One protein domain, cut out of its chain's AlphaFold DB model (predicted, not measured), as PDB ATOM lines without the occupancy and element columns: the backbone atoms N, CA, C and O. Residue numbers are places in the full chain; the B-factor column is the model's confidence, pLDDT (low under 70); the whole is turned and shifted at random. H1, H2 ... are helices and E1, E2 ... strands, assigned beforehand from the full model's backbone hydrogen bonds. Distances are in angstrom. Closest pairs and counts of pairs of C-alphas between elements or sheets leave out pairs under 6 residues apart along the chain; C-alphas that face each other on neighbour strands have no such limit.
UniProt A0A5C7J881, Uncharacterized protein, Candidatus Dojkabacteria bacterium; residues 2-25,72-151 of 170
ATOM      1  N   SER A   2       4.739 -10.751  34.552       45.66
ATOM      2  CA  SER A   2       5.749 -11.069  35.593       45.66
ATOM      3  C   SER A   2       6.140 -12.553  35.621       45.66
ATOM      4  O   SER A   2       7.298 -12.883  35.835       45.66
ATOM      5  N   TYR A   3       5.196 -13.445  35.298       49.66
ATOM      6  CA  TYR A   3       5.362 -14.901  35.397       49.66
ATOM      7  C   TYR A   3       6.559 -15.487  34.631       49.66
ATOM      8  O   TYR A   3       7.147 -16.463  35.090       49.66
ATOM      9  N   SER A   4       6.930 -14.919  33.478       62.00
ATOM     10  CA  SER A   4       8.075 -15.416  32.704       62.00
ATOM     11  C   SER A   4       9.405 -15.107  33.388       62.00
ATOM     12  O   SER A   4      10.324 -15.913  33.321       62.00
ATOM     13  N   TRP A   5       9.514 -13.963  34.067       66.62
ATOM     14  CA  TRP A   5      10.745 -13.554  34.743       66.62
ATOM     15  C   TRP A   5      11.016 -14.403  35.985       66.62
ATOM     16  O   TRP A   5      12.113 -14.936  36.132       66.62
ATOM     17  N   ASP A   6       9.988 -14.649  36.797       67.38
ATOM     18  CA  ASP A   6      10.104 -15.474  38.005       67.38
ATOM     19  C   ASP A   6      10.458 -16.937  37.685       67.38
ATOM     20  O   ASP A   6      11.083 -17.629  38.489       67.38
ATOM     21  N   ALA A   7      10.026 -17.451  36.528       71.00
ATOM     22  CA  ALA A   7      10.390 -18.789  36.063       71.00
ATOM     23  C   ALA A   7      11.858 -18.851  35.606       71.00
ATOM     24  O   ALA A   7      12.579 -19.769  35.995       71.00
ATOM     25  N   MET A   8      12.314 -17.849  34.845       76.31
ATOM     26  CA  MET A   8      13.714 -17.719  34.423       76.31
ATOM     27  C   MET A   8      14.663 -17.604  35.619       76.31
ATOM     28  O   MET A   8      15.675 -18.301  35.663       76.31
ATOM     29  N   GLN A   9      14.324 -16.765  36.604       73.81
ATOM     30  CA  GLN A   9      15.142 -16.580  37.803       73.81
ATOM     31  C   GLN A   9      15.300 -17.877  38.598       73.81
ATOM     32  O   GLN A   9      16.423 -18.242  38.940       73.81
ATOM     33  N   ARG A  10      14.200 -18.608  38.818       79.62
ATOM     34  CA  ARG A  10      14.222 -19.889  39.539       79.62
ATOM     35  C   ARG A  10      15.038 -20.962  38.822       79.62
ATOM     36  O   ARG A  10      15.790 -21.675  39.476       79.62
ATOM     37  N   ALA A  11      14.927 -21.062  37.498       83.06
ATOM     38  CA  ALA A  11      15.709 -22.031  36.725       83.06
ATOM     39  C   ALA A  11      17.215 -21.723  36.778       83.06
ATOM     40  O   ALA A  11      18.033 -22.622  36.953       83.06
ATOM     41  N   LEU A  12      17.597 -20.447  36.679       80.00
ATOM     42  CA  LEU A  12      18.995 -20.033  36.819       80.00
ATOM     43  C   LEU A  12      19.530 -20.309  38.228       80.00
ATOM     44  O   LEU A  12      20.629 -20.843  38.369       80.00
ATOM     45  N   GLU A  13      18.747 -19.982  39.258       83.06
ATOM     46  CA  GLU A  13      19.084 -20.283  40.649       83.06
ATOM     47  C   GLU A  13      19.328 -21.773  40.859       83.06
ATOM     48  O   GLU A  13      20.355 -22.146  41.423       83.06
ATOM     49  N   HIS A  14      18.412 -22.611  40.379       86.25
ATOM     50  CA  HIS A  14      18.481 -24.058  40.517       86.25
ATOM     51  C   HIS A  14      19.706 -24.633  39.794       86.25
ATOM     52  O   HIS A  14      20.580 -25.214  40.437       86.25
ATOM     53  N   VAL A  15      19.856 -24.361  38.490       85.25
ATOM     54  CA  VAL A  15      20.969 -24.880  37.676       85.25
ATOM     55  C   VAL A  15      22.332 -24.494  38.250       85.25
ATOM     56  O   VAL A  15      23.227 -25.338  38.338       85.25
ATOM     57  N   PHE A  16      22.523 -23.232  38.650       82.44
ATOM     58  CA  PHE A  16      23.809 -22.804  39.200       82.44
ATOM     59  C   PHE A  16      24.037 -23.305  40.627       82.44
ATOM     60  O   PHE A  16      25.181 -23.632  40.965       82.44
ATOM     61  N   SER A  17      22.989 -23.405  41.449       79.56
ATOM     62  CA  SER A  17      23.123 -23.918  42.815       79.56
ATOM     63  C   SER A  17      23.482 -25.396  42.828       79.56
ATOM     64  O   SER A  17      24.431 -25.781  43.510       79.56
ATOM     65  N   ASP A  18      22.814 -26.200  42.006       84.88
ATOM     66  CA  ASP A  18      23.067 -27.635  41.896       84.88
ATOM     67  C   ASP A  18      24.457 -27.923  41.327       84.88
ATOM     68  O   ASP A  18      25.204 -28.751  41.851       84.88
ATOM     69  N   ALA A  19      24.857 -27.187  40.286       83.62
ATOM     70  CA  ALA A  19      26.162 -27.359  39.657       83.62
ATOM     71  C   ALA A  19      27.333 -27.040  40.597       83.62
ATOM     72  O   ALA A  19      28.403 -27.657  40.520       83.62
ATOM     73  N   THR A  20      27.163 -26.031  41.452       77.25
ATOM     74  CA  THR A  20      28.241 -25.522  42.309       77.25
ATOM     75  C   THR A  20      28.186 -26.057  43.735       77.25
ATOM     76  O   THR A  20      29.217 -26.054  44.412       77.25
ATOM     77  N   GLY A  21      27.023 -26.530  44.187       74.19
ATOM     78  CA  GLY A  21      26.733 -26.833  45.588       74.19
ATOM     79  C   GLY A  21      26.635 -25.583  46.472       74.19
ATOM     80  O   GLY A  21      26.795 -25.685  47.688       74.19
ATOM     81  N   ILE A  22      26.446 -24.398  45.881       74.00
ATOM     82  CA  ILE A  22      26.409 -23.104  46.574       74.00
ATOM     83  C   ILE A  22      25.131 -22.380  46.177       74.00
ATOM     84  O   ILE A  22      24.866 -22.230  44.993       74.00
ATOM     85  N   ALA A  23      24.377 -21.871  47.151       71.50
ATOM     86  CA  ALA A  23      23.167 -21.104  46.873       71.50
ATOM     87  C   ALA A  23      23.456 -19.896  45.961       71.50
ATOM     88  O   ALA A  23      24.255 -19.016  46.302       71.50
ATOM     89  N   PHE A  24      22.787 -19.856  44.813       70.88
ATOM     90  CA  PHE A  24      22.777 -18.708  43.919       70.88
ATOM     91  C   PHE A  24      21.907 -17.598  44.518       70.88
ATOM     92  O   PHE A  24      20.814 -17.849  45.015       70.88
ATOM     93  N   THR A  25      22.398 -16.359  44.488       68.06
ATOM     94  CA  THR A  25      21.662 -15.189  44.987       68.06
ATOM     95  C   THR A  25      21.735 -14.071  43.961       68.06
ATOM     96  O   THR A  25      22.801 -13.798  43.406       68.06
ATOM     97  N   GLU A  72      18.571 -10.690  23.619       66.00
ATOM     98  CA  GLU A  72      19.636 -11.329  24.387       66.00
ATOM     99  C   GLU A  72      19.654 -10.823  25.833       66.00
ATOM    100  O   GLU A  72      19.463  -9.637  26.105       66.00
ATOM    101  N   LEU A  73      19.845 -11.753  26.765       66.44
ATOM    102  CA  LEU A  73      20.056 -11.522  28.185       66.44
ATOM    103  C   LEU A  73      21.480 -11.952  28.521       66.44
ATOM    104  O   LEU A  73      21.803 -13.138  28.449       66.44
ATOM    105  N   THR A  74      22.303 -10.998  28.942       68.19
ATOM    106  CA  THR A  74      23.646 -11.281  29.447       68.19
ATOM    107  C   THR A  74      23.639 -11.248  30.966       68.19
ATOM    108  O   THR A  74      23.229 -10.256  31.569       68.19
ATOM    109  N   ILE A  75      24.105 -12.328  31.587       67.69
ATOM    110  CA  ILE A  75      24.215 -12.455  33.040       67.69
ATOM    111  C   ILE A  75      25.689 -12.574  33.405       67.69
ATOM    112  O   ILE A  75      26.392 -13.443  32.890       67.69
ATOM    113  N   ASN A  76      26.140 -11.726  34.326       72.31
ATOM    114  CA  ASN A  76      27.455 -11.852  34.936       72.31
ATOM    115  C   ASN A  76      27.360 -12.780  36.152       72.31
ATOM    116  O   ASN A  76      26.702 -12.456  37.140       72.31
ATOM    117  N   VAL A  77      28.026 -13.929  36.088       72.06
ATOM    118  CA  VAL A  77      28.094 -14.885  37.195       72.06
ATOM    119  C   VAL A  77      29.381 -14.631  37.965       72.06
ATOM    120  O   VAL A  77      30.474 -14.793  37.423       72.06
ATOM    121  N   GLN A  78      29.268 -14.246  39.239       73.50
ATOM    122  CA  GLN A  78      30.414 -14.028  40.123       73.50
ATOM    123  C   GLN A  78      30.446 -15.050  41.247       73.50
ATOM    124  O   GLN A  78      29.486 -15.205  41.997       73.50
ATOM    125  N   ILE A  79      31.602 -15.678  41.429       70.75
ATOM    126  CA  ILE A  79      31.854 -16.605  42.523       70.75
ATOM    127  C   ILE A  79      32.891 -16.007  43.455       70.75
ATOM    128  O   ILE A  79      33.997 -15.637  43.049       70.75
ATOM    129  N   ARG A  80      32.517 -15.939  44.731       71.38
ATOM    130  CA  ARG A  80      33.351 -15.442  45.822       71.38
ATOM    131  C   ARG A  80      33.715 -16.624  46.714       71.38
ATOM    132  O   ARG A  80      32.840 -17.225  47.328       71.38
ATOM    133  N   ALA A  81      34.999 -16.954  46.792       66.25
ATOM    134  CA  ALA A  81      35.508 -17.998  47.675       66.25
ATOM    135  C   ALA A  81      36.391 -17.384  48.763       66.25
ATOM    136  O   ALA A  81      37.262 -16.554  48.492       66.25
ATOM    137  N   ARG A  82      36.195 -17.805  50.015       65.44
ATOM    138  CA  ARG A  82      37.096 -17.429  51.110       65.44
ATOM    139  C   ARG A  82      38.403 -18.203  50.990       65.44
ATOM    140  O   ARG A  82      38.397 -19.387  50.667       65.44
ATOM    141  N   LEU A  83      39.515 -17.547  51.310       62.78
ATOM    142  CA  LEU A  83      40.822 -18.198  51.377       62.78
ATOM    143  C   LEU A  83      40.893 -19.080  52.638       62.78
ATOM    144  O   LEU A  83      41.301 -18.629  53.706       62.78
ATOM    145  N   ALA A  84      40.448 -20.331  52.526       62.19
ATOM    146  CA  ALA A  84      40.556 -21.353  53.566       62.19
ATOM    147  C   ALA A  84      41.255 -22.592  52.990       62.19
ATOM    148  O   ALA A  84      40.997 -22.965  51.850       62.19
ATOM    149  N   LYS A  85      42.132 -23.240  53.773       59.09
ATOM    150  CA  LYS A  85      42.986 -24.357  53.308       59.09
ATOM    151  C   LYS A  85      42.215 -25.544  52.716       59.09
ATOM    152  O   LYS A  85      42.786 -26.299  51.941       59.09
ATOM    153  N   THR A  86      40.949 -25.714  53.082       64.12
ATOM    154  CA  THR A  86      40.087 -26.826  52.657       64.12
ATOM    155  C   THR A  86      39.005 -26.410  51.657       64.12
ATOM    156  O   THR A  86      38.262 -27.266  51.185       64.12
ATOM    157  N   ALA A  87      38.886 -25.118  51.333       63.28
ATOM    158  CA  ALA A  87      37.831 -24.628  50.455       63.28
ATOM    159  C   ALA A  87      38.244 -24.728  48.973       63.28
ATOM    160  O   ALA A  87      39.372 -24.361  48.628       63.28
ATOM    161  N   PRO A  88      37.347 -25.181  48.077       66.25
ATOM    162  CA  PRO A  88      37.617 -25.189  46.646       66.25
ATOM    163  C   PRO A  88      37.844 -23.765  46.120       66.25
ATOM    164  O   PRO A  88      37.171 -22.814  46.518       66.25
ATOM    165  N   SER A  89      38.806 -23.622  45.203       79.12
ATOM    166  CA  SER A  89      39.119 -22.340  44.561       79.12
ATOM    167  C   SER A  89      37.905 -21.780  43.813       79.12
ATOM    168  O   SER A  89      37.192 -22.533  43.142       79.12
ATOM    169  N   SER A  90      37.711 -20.454  43.851       74.81
ATOM    170  CA  SER A  90      36.643 -19.762  43.106       74.81
ATOM    171  C   SER A  90      36.661 -20.111  41.617       74.81
ATOM    172  O   SER A  90      35.609 -20.243  41.002       74.81
ATOM    173  N   ARG A  91      37.854 -20.339  41.056       79.69
ATOM    174  CA  ARG A  91      38.046 -20.740  39.660       79.69
ATOM    175  C   ARG A  91      37.474 -22.122  39.356       79.69
ATOM    176  O   ARG A  91      36.846 -22.299  38.323       79.69
ATOM    177  N   ILE A  92      37.673 -23.087  40.254       82.94
ATOM    178  CA  ILE A  92      37.163 -24.457  40.082       82.94
ATOM    179  C   ILE A  92      35.636 -24.450  40.135       82.94
ATOM    180  O   ILE A  92      34.984 -25.084  39.311       82.94
ATOM    181  N   ILE A  93      35.065 -23.707  41.082       79.06
ATOM    182  CA  ILE A  93      33.611 -23.564  41.213       79.06
ATOM    183  C   ILE A  93      33.034 -22.874  39.966       79.06
ATOM    184  O   ILE A  93      32.006 -23.301  39.448       79.06
ATOM    185  N   ALA A  94      33.712 -21.849  39.443       77.06
ATOM    186  CA  ALA A  94      33.254 -21.144  38.249       77.06
ATOM    187  C   ALA A  94      33.307 -22.009  36.996       77.06
ATOM    188  O   ALA A  94      32.393 -21.960  36.178       77.06
ATOM    189  N   GLU A  95      34.313 -22.869  36.887       85.31
ATOM    190  CA  GLU A  95      34.375 -23.837  35.802       85.31
ATOM    191  C   GLU A  95      33.247 -24.874  35.896       85.31
ATOM    192  O   GLU A  95      32.638 -25.196  34.881       85.31
ATOM    193  N   LYS A  96      32.889 -25.340  37.102       83.19
ATOM    194  CA  LYS A  96      31.716 -26.215  37.293       83.19
ATOM    195  C   LYS A  96      30.419 -25.545  36.837       83.19
ATOM    196  O   LYS A  96      29.646 -26.159  36.107       83.19
ATOM    197  N   ALA A  97      30.213 -24.282  37.215       82.50
ATOM    198  CA  ALA A  97      29.063 -23.496  36.770       82.50
ATOM    199  C   ALA A  97      29.029 -23.353  35.236       82.50
ATOM    200  O   ALA A  97      27.981 -23.515  34.617       82.50
ATOM    201  N   ARG A  98      30.186 -23.112  34.609       84.44
ATOM    202  CA  ARG A  98      30.319 -23.007  33.150       84.44
ATOM    203  C   ARG A  98      30.010 -24.329  32.443       84.44
ATOM    204  O   ARG A  98      29.286 -24.342  31.453       84.44
ATOM    205  N   LEU A  99      30.519 -25.445  32.966       89.19
ATOM    206  CA  LEU A  99      30.283 -26.783  32.416       89.19
ATOM    207  C   LEU A  99      28.824 -27.228  32.558       89.19
ATOM    208  O   LEU A  99      28.324 -27.942  31.689       89.19
ATOM    209  N   ALA A 100      28.109 -26.771  33.587       86.81
ATOM    210  CA  ALA A 100      26.678 -27.035  33.718       86.81
ATOM    211  C   ALA A 100      25.870 -26.465  32.543       86.81
ATOM    212  O   ALA A 100      24.933 -27.105  32.081       86.81
ATOM    213  N   LEU A 101      26.289 -25.335  31.971       85.00
ATOM    214  CA  LEU A 101      25.661 -24.764  30.773       85.00
ATOM    215  C   LEU A 101      25.925 -25.586  29.505       85.00
ATOM    216  O   LEU A 101      25.254 -25.383  28.494       85.00
ATOM    217  N   ALA A 102      26.888 -26.510  29.528       85.25
ATOM    218  CA  ALA A 102      27.111 -27.483  28.461       85.25
ATOM    219  C   ALA A 102      26.317 -28.786  28.664       85.25
ATOM    220  O   ALA A 102      26.166 -29.550  27.711       85.25
ATOM    221  N   ASN A 103      25.786 -29.033  29.867       89.12
ATOM    222  CA  ASN A 103      24.993 -30.221  30.171       89.12
ATOM    223  C   ASN A 103      23.613 -30.141  29.479       89.12
ATOM    224  O   ASN A 103      22.881 -29.174  29.711       89.12
ATOM    225  N   PRO A 104      23.222 -31.143  28.665       88.62
ATOM    226  CA  PRO A 104      21.916 -31.171  28.004       88.62
ATOM    227  C   PRO A 104      20.726 -31.023  28.959       88.62
ATOM    228  O   PRO A 104      19.812 -30.263  28.657       88.62
ATOM    229  N   MET A 105      20.766 -31.661  30.135       90.44
ATOM    230  CA  MET A 105      19.652 -31.618  31.095       90.44
ATOM    231  C   MET A 105      19.427 -30.196  31.623       90.44
ATOM    232  O   MET A 105      18.303 -29.701  31.631       90.44
ATOM    233  N   CYS A 106      20.511 -29.499  31.974       88.56
ATOM    234  CA  CYS A 106      20.449 -28.109  32.425       88.56
ATOM    235  C   CYS A 106      20.002 -27.165  31.298       88.56
ATOM    236  O   CYS A 106      19.282 -26.199  31.536       88.56
ATOM    237  N   ARG A 107      20.408 -27.435  30.048       85.00
ATOM    238  CA  ARG A 107      19.968 -26.649  28.883       85.00
ATOM    239  C   ARG A 107      18.476 -26.782  28.626       85.00
ATOM    240  O   ARG A 107      17.851 -25.788  28.266       85.00
ATOM    241  N   ASP A 108      17.921 -27.976  28.783       85.94
ATOM    242  CA  ASP A 108      16.490 -28.196  28.591       85.94
ATOM    243  C   ASP A 108      15.672 -27.544  29.712       85.94
ATOM    244  O   ASP A 108      14.652 -26.920  29.426       85.94
ATOM    245  N   GLU A 109      16.153 -27.572  30.958       87.69
ATOM    246  CA  GLU A 109      15.542 -26.828  32.067       87.69
ATOM    247  C   GLU A 109      15.502 -25.317  31.792       87.69
ATOM    248  O   GLU A 109      14.441 -24.691  31.867       87.69
ATOM    249  N   LEU A 110      16.635 -24.734  31.383       85.00
ATOM    250  CA  LEU A 110      16.719 -23.318  31.018       85.00
ATOM    251  C   LEU A 110      15.815 -22.991  29.825       85.00
ATOM    252  O   LEU A 110      15.106 -21.985  29.848       85.00
ATOM    253  N   ARG A 111      15.764 -23.864  28.811       84.25
ATOM    254  CA  ARG A 111      14.883 -23.693  27.648       84.25
ATOM    255  C   ARG A 111      13.410 -23.708  28.052       84.25
ATOM    256  O   ARG A 111      12.658 -22.872  27.555       84.25
ATOM    257  N   ASN A 112      13.006 -24.604  28.952       84.06
ATOM    258  CA  ASN A 112      11.638 -24.668  29.481       84.06
ATOM    259  C   ASN A 112      11.262 -23.403  30.264       84.06
ATOM    260  O   ASN A 112      10.094 -23.024  30.297       84.06
ATOM    261  N   ALA A 113      12.247 -22.721  30.847       79.81
ATOM    262  CA  ALA A 113      12.065 -21.416  31.472       79.81
ATOM    263  C   ALA A 113      12.100 -20.238  30.476       79.81
ATOM    264  O   ALA A 113      11.872 -19.101  30.876       79.81
ATOM    265  N   GLY A 114      12.364 -20.483  29.187       76.56
ATOM    266  CA  GLY A 114      12.455 -19.451  28.152       76.56
ATOM    267  C   GLY A 114      13.867 -18.904  27.911       76.56
ATOM    268  O   GLY A 114      14.014 -17.859  27.280       76.56
ATOM    269  N   LEU A 115      14.916 -19.585  28.379       76.50
ATOM    270  CA  LEU A 115      16.317 -19.198  28.192       76.50
ATOM    271  C   LEU A 115      17.043 -20.188  27.283       76.50
ATOM    272  O   LEU A 115      17.273 -21.343  27.630       76.50
ATOM    273  N   VAL A 116      17.464 -19.721  26.112       82.12
ATOM    274  CA  VAL A 116      18.284 -20.510  25.191       82.12
ATOM    275  C   VAL A 116      19.735 -20.082  25.340       82.12
ATOM    276  O   VAL A 116      20.087 -18.955  25.003       82.12
ATOM    277  N   PHE A 117      20.579 -20.978  25.842       82.44
ATOM    278  CA  PHE A 117      22.017 -20.740  25.952       82.44
ATOM    279  C   PHE A 117      22.644 -20.454  24.576       82.44
ATOM    280  O   PHE A 117      22.437 -21.225  23.637       82.44
ATOM    281  N   VAL A 118      23.412 -19.365  24.474       80.19
ATOM    282  CA  VAL A 118      24.147 -18.975  23.260       80.19
ATOM    283  C   VAL A 118      25.630 -19.246  23.449       80.19
ATOM    284  O   VAL A 118      26.197 -20.106  22.778       80.19
ATOM    285  N   GLU A 119      26.249 -18.533  24.389       80.62
ATOM    286  CA  GLU A 119      27.680 -18.625  24.645       80.62
ATOM    287  C   GLU A 119      28.042 -18.257  26.088       80.62
ATOM    288  O   GLU A 119      27.281 -17.619  26.819       80.62
ATOM    289  N   THR A 120      29.239 -18.682  26.494       81.56
ATOM    290  CA  THR A 120      29.898 -18.232  27.723       81.56
ATOM    291  C   THR A 120      31.199 -17.541  27.368       81.56
ATOM    292  O   THR A 120      32.031 -18.134  26.672       81.56
ATOM    293  N   HIS A 121      31.425 -16.357  27.922       78.25
ATOM    294  CA  HIS A 121      32.708 -15.680  27.809       78.25
ATOM    295  C   HIS A 121      33.781 -16.344  28.694       78.25
ATOM    296  O   HIS A 121      33.458 -17.096  29.622       78.25
ATOM    297  N   PRO A 122      35.076 -16.094  28.413       75.44
ATOM    298  CA  PRO A 122      36.172 -16.651  29.194       75.44
ATOM    299  C   PRO A 122      36.090 -16.295  30.678       75.44
ATOM    300  O   PRO A 122      35.669 -15.204  31.062       75.44
ATOM    301  N   LEU A 123      36.564 -17.215  31.516       79.12
ATOM    302  CA  LEU A 123      36.631 -17.003  32.951       79.12
ATOM    303  C   LEU A 123      37.677 -15.936  33.305       79.12
ATOM    304  O   LEU A 123      38.866 -16.097  33.027       79.12
ATOM    305  N   LEU A 124      37.239 -14.894  34.005       72.50
ATOM    306  CA  LEU A 124      38.080 -13.830  34.537       72.50
ATOM    307  C   LEU A 124      38.371 -14.078  36.020       72.50
ATOM    308  O   LEU A 124      37.493 -14.456  36.797       72.50
ATOM    309  N   THR A 125      39.620 -13.861  36.426       72.25
ATOM    310  CA  THR A 125      39.996 -13.815  37.847       72.25
ATOM    311  C   THR A 125      40.024 -12.355  38.266       72.25
ATOM    312  O   THR A 125      40.729 -11.559  37.656       72.25
ATOM    313  N   LEU A 126      39.222 -12.001  39.266       66.31
ATOM    314  CA  LEU A 126      39.165 -10.647  39.800       66.31
ATOM    315  C   LEU A 126      40.099 -10.574  41.009       66.31
ATOM    316  O   LEU A 126      39.970 -11.364  41.949       66.31
ATOM    317  N   ASP A 127      41.041  -9.634  40.972       56.25
ATOM    318  CA  ASP A 127      42.021  -9.450  42.040       56.25
ATOM    319  C   ASP A 127      41.364  -9.114  43.387       56.25
ATOM    320  O   ASP A 127      40.249  -8.587  43.472       56.25
ATOM    321  N   PHE A 128      42.082  -9.441  44.465       56.50
ATOM    322  CA  PHE A 128      41.627  -9.339  45.849       56.50
ATOM    323  C   PHE A 128      40.951  -7.999  46.162       56.50
ATOM    324  O   PHE A 128      41.556  -6.927  46.092       56.50
ATOM    325  N   SER A 129      39.706  -8.064  46.634       50.34
ATOM    326  CA  SER A 129      39.065  -6.912  47.258       50.34
ATOM    327  C   SER A 129      39.776  -6.599  48.577       50.34
ATOM    328  O   SER A 129      39.746  -7.391  49.519       50.34
ATOM    329  N   ARG A 130      40.436  -5.436  48.642       52.41
ATOM    330  CA  ARG A 130      41.183  -4.966  49.824       52.41
ATOM    331  C   ARG A 130      40.303  -4.666  51.042       52.41
ATOM    332  O   ARG A 130      40.848  -4.360  52.096       52.41
ATOM    333  N   THR A 131      38.976  -4.706  50.921       53.94
ATOM    334  CA  THR A 131      38.115  -4.003  51.874       53.94
ATOM    335  C   THR A 131      37.581  -4.817  53.047       53.94
ATOM    336  O   THR A 131      37.271  -4.168  54.036       53.94
ATOM    337  N   VAL A 132      37.493  -6.161  53.056       51.44
ATOM    338  CA  VAL A 132      36.942  -6.843  54.264       51.44
ATOM    339  C   VAL A 132      37.519  -8.227  54.612       51.44
ATOM    340  O   VAL A 132      37.570  -8.558  55.789       51.44
ATOM    341  N   ARG A 133      38.003  -9.049  53.672       56.19
ATOM    342  CA  ARG A 133      38.655 -10.361  53.927       56.19
ATOM    343  C   ARG A 133      39.353 -10.799  52.636       56.19
ATOM    344  O   ARG A 133      38.890 -10.443  51.558       56.19
ATOM    345  N   LYS A 134      40.449 -11.568  52.711       62.62
ATOM    346  CA  LYS A 134      41.084 -12.149  51.511       62.62
ATOM    347  C   LYS A 134      40.103 -13.130  50.854       62.62
ATOM    348  O   LYS A 134      39.959 -14.266  51.300       62.62
ATOM    349  N   GLU A 135      39.406 -12.668  49.827       64.56
ATOM    350  CA  GLU A 135      38.473 -13.453  49.018       64.56
ATOM    351  C   GLU A 135      39.047 -13.610  47.614       64.56
ATOM    352  O   GLU A 135      39.494 -12.633  47.012       64.56
ATOM    353  N   LEU A 136      39.016 -14.836  47.097       67.06
ATOM    354  CA  LEU A 136      39.244 -15.111  45.685       67.06
ATOM    355  C   LEU A 136      37.937 -14.875  44.939       67.06
ATOM    356  O   LEU A 136      36.876 -15.343  45.364       67.06
ATOM    357  N   ARG A 137      38.012 -14.136  43.837       68.94
ATOM    358  CA  ARG A 137      36.852 -13.805  43.018       68.94
ATOM    359  C   ARG A 137      37.091 -14.271  41.595       68.94
ATOM    360  O   ARG A 137      38.144 -14.024  41.009       68.94
ATOM    361  N   SER A 138      36.108 -14.957  41.043       69.50
ATOM    362  CA  SER A 138      36.110 -15.369  39.644       69.50
ATOM    363  C   SER A 138      34.773 -15.004  39.029       69.50
ATOM    364  O   SER A 138      33.744 -15.120  39.693       69.50
ATOM    365  N   SER A 139      34.787 -14.534  37.789       75.44
ATOM    366  CA  SER A 139      33.579 -14.111  37.090       75.44
ATOM    367  C   SER A 139      33.598 -14.541  35.638       75.44
ATOM    368  O   SER A 139      34.658 -14.589  35.020       75.44
ATOM    369  N   PHE A 140      32.428 -14.801  35.081       73.12
ATOM    370  CA  PHE A 140      32.245 -15.010  33.652       73.12
ATOM    371  C   PHE A 140      30.876 -14.484  33.239       73.12
ATOM    372  O   PHE A 140      29.960 -14.409  34.058       73.12
ATOM    373  N   ASP A 141      30.757 -14.127  31.970       72.44
ATOM    374  CA  ASP A 141      29.499 -13.682  31.386       72.44
ATOM    375  C   ASP A 141      28.859 -14.827  30.603       72.44
ATOM    376  O   ASP A 141      29.542 -15.614  29.940       72.44
ATOM    377  N   VAL A 142      27.537 -14.917  30.693       71.50
ATOM    378  CA  VAL A 142      26.721 -15.900  29.979       71.50
ATOM    379  C   VAL A 142      25.677 -15.164  29.168       71.50
ATOM    380  O   VAL A 142      24.965 -14.321  29.713       71.50
ATOM    381  N   VAL A 143      25.568 -15.510  27.889       74.50
ATOM    382  CA  VAL A 143      24.590 -14.926  26.974       74.50
ATOM    383  C   VAL A 143      23.480 -15.937  26.710       74.50
ATOM    384  O   VAL A 143      23.722 -17.074  26.289       74.50
ATOM    385  N   PHE A 144      22.244 -15.506  26.944       72.94
ATOM    386  CA  PHE A 144      21.029 -16.248  26.640       72.94
ATOM    387  C   PHE A 144      20.196 -15.502  25.607       72.94
ATOM    388  O   PHE A 144      20.062 -14.286  25.671       72.94
ATOM    389  N   ARG A 145      19.542 -16.229  24.705       72.81
ATOM    390  CA  ARG A 145      18.398 -15.714  23.951       72.81
ATOM    391  C   ARG A 145      17.129 -15.942  24.753       72.81
ATOM    392  O   ARG A 145      16.899 -17.047  25.244       72.81
ATOM    393  N   ILE A 146      16.293 -14.914  24.847       71.00
ATOM    394  CA  ILE A 146      15.000 -15.012  25.520       71.00
ATOM    395  C   ILE A 146      13.985 -15.582  24.528       71.00
ATOM    396  O   ILE A 146      13.538 -14.898  23.605       71.00
ATOM    397  N   ALA A 147      13.602 -16.837  24.733       66.88
ATOM    398  CA  ALA A 147      12.441 -17.434  24.103       66.88
ATOM    399  C   ALA A 147      11.206 -17.033  24.916       66.88
ATOM    400  O   ALA A 147      10.807 -17.717  25.857       66.88
ATOM    401  N   LEU A 148      10.586 -15.904  24.564       56.72
ATOM    402  CA  LEU A 148       9.214 -15.668  25.002       56.72
ATOM    403  C   LEU A 148       8.375 -16.786  24.389       56.72
ATOM    404  O   LEU A 148       8.350 -16.926  23.167       56.72
ATOM    405  N   HIS A 149       7.732 -17.599  25.228       47.88
ATOM    406  CA  HIS A 149       6.658 -18.470  24.780       47.88
ATOM    407  C   HIS A 149       5.568 -17.586  24.156       47.88
ATOM    408  O   HIS A 149       4.570 -17.252  24.787       47.88
ATOM    409  N   GLU A 150       5.687 -17.282  22.866       40.19
ATOM    410  CA  GLU A 150       4.552 -17.608  22.031       40.19
ATOM    411  C   GLU A 150       4.318 -19.084  22.327       40.19
ATOM    412  O   GLU A 150       5.178 -19.926  22.052       40.19
ATOM    413  N   GLN A 151       3.198 -19.411  22.970       39.22
ATOM    414  CA  GLN A 151       2.596 -20.702  22.710       39.22
ATOM    415  C   GLN A 151       2.426 -20.746  21.189       39.22
ATOM    416  O   GLN A 151       1.373 -20.396  20.658       39.22
TER     417      GLN A 151
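What this domain is: This is residues 2 to 25 and 72 to 151 of the 170 residues of an uncharacterized protein of Candidatus Dojkabacteria bacterium (UniProt A0A5C7J881). A long, strongly twisted ribbon of two antiparallel strands, E1 and E4, is widened along the other side of E4 by two short strands, E2 and then E3, and the helix H2 packs over E1 and E4 and runs along them. H1 and H3 lie side by side, opposite ways, near the E2 part of the sheet, and the last residues of H1 reach H2. The printed part has 104 residues, with three named helices and four named strands in the order H1 E1 H2 H3 E2 E3 E4; the class is mixed, helices and strands. The sheet is branched and its neighbour pairs are antiparallel. The whole is compact, with a radius of gyration of the C-alphas of 14.8 A, and spans 50 by 24 by 23 A.

How they stand to each other: H1, residues 3 to 20, only grazes the sheet. E1, residues 72 to 82, lies on one side of E4, residues 135 to 146, at 162 degrees, with N 77 and O 140 at 2.8 A. H2, residues 90 to 100, is on the sheet at a height of 7.9 A, over E1 and E4; its line stands at 6 degrees to E4 on the local plane. H1 touches H2 with residues 15 to 20 alone, at a steep tilt of 58 degrees, opposite ways; the closest C-alphas, of Ala 19 and Ala 97, are 5.6 A apart. H3, residues 104 to 112, touches H1 residues 8 to 15 alone, at a shallow tilt of 17 degrees, opposite ways; the closest C-alphas, of Ala 11 and Leu 110, are 5.9 A apart. E2, residues 115 to 120, lies on the other side of E4, with N 116 and O 145 at 2.9 A. E3, residues 124 to 126, is on that same side and forms a hairpin with E4, with N 124 and O 139 at 2.8 A. In H1, H2 and H3 every O i to N i+4 pair is within hydrogen-bond range.

Where its parts are: H1 begins at C-alpha 3 (5.362, -14.901, 35.397) and is 26.2 A long. E1 is 32.5 A, H2 15.5 A, H3 12.3 A and E2 13.6 A long; E3 has three residues. E4, 33.3 A long, ends at C-alpha 146 (15.000, -15.012, 25.520).

The domain as a whole: The C-alphas of Lys 85 and Gln 151, the two farthest apart, are 50.8 A apart. Residues 26 to 71 are not printed, and C-alphas 25 and 72 are 21.1 A apart across this cut. Of the links that are printed whole, none is long. The mean pLDDT of the printed part is 72.7; 36 residues are under 70, among them 81 to 88 and 126 to 138.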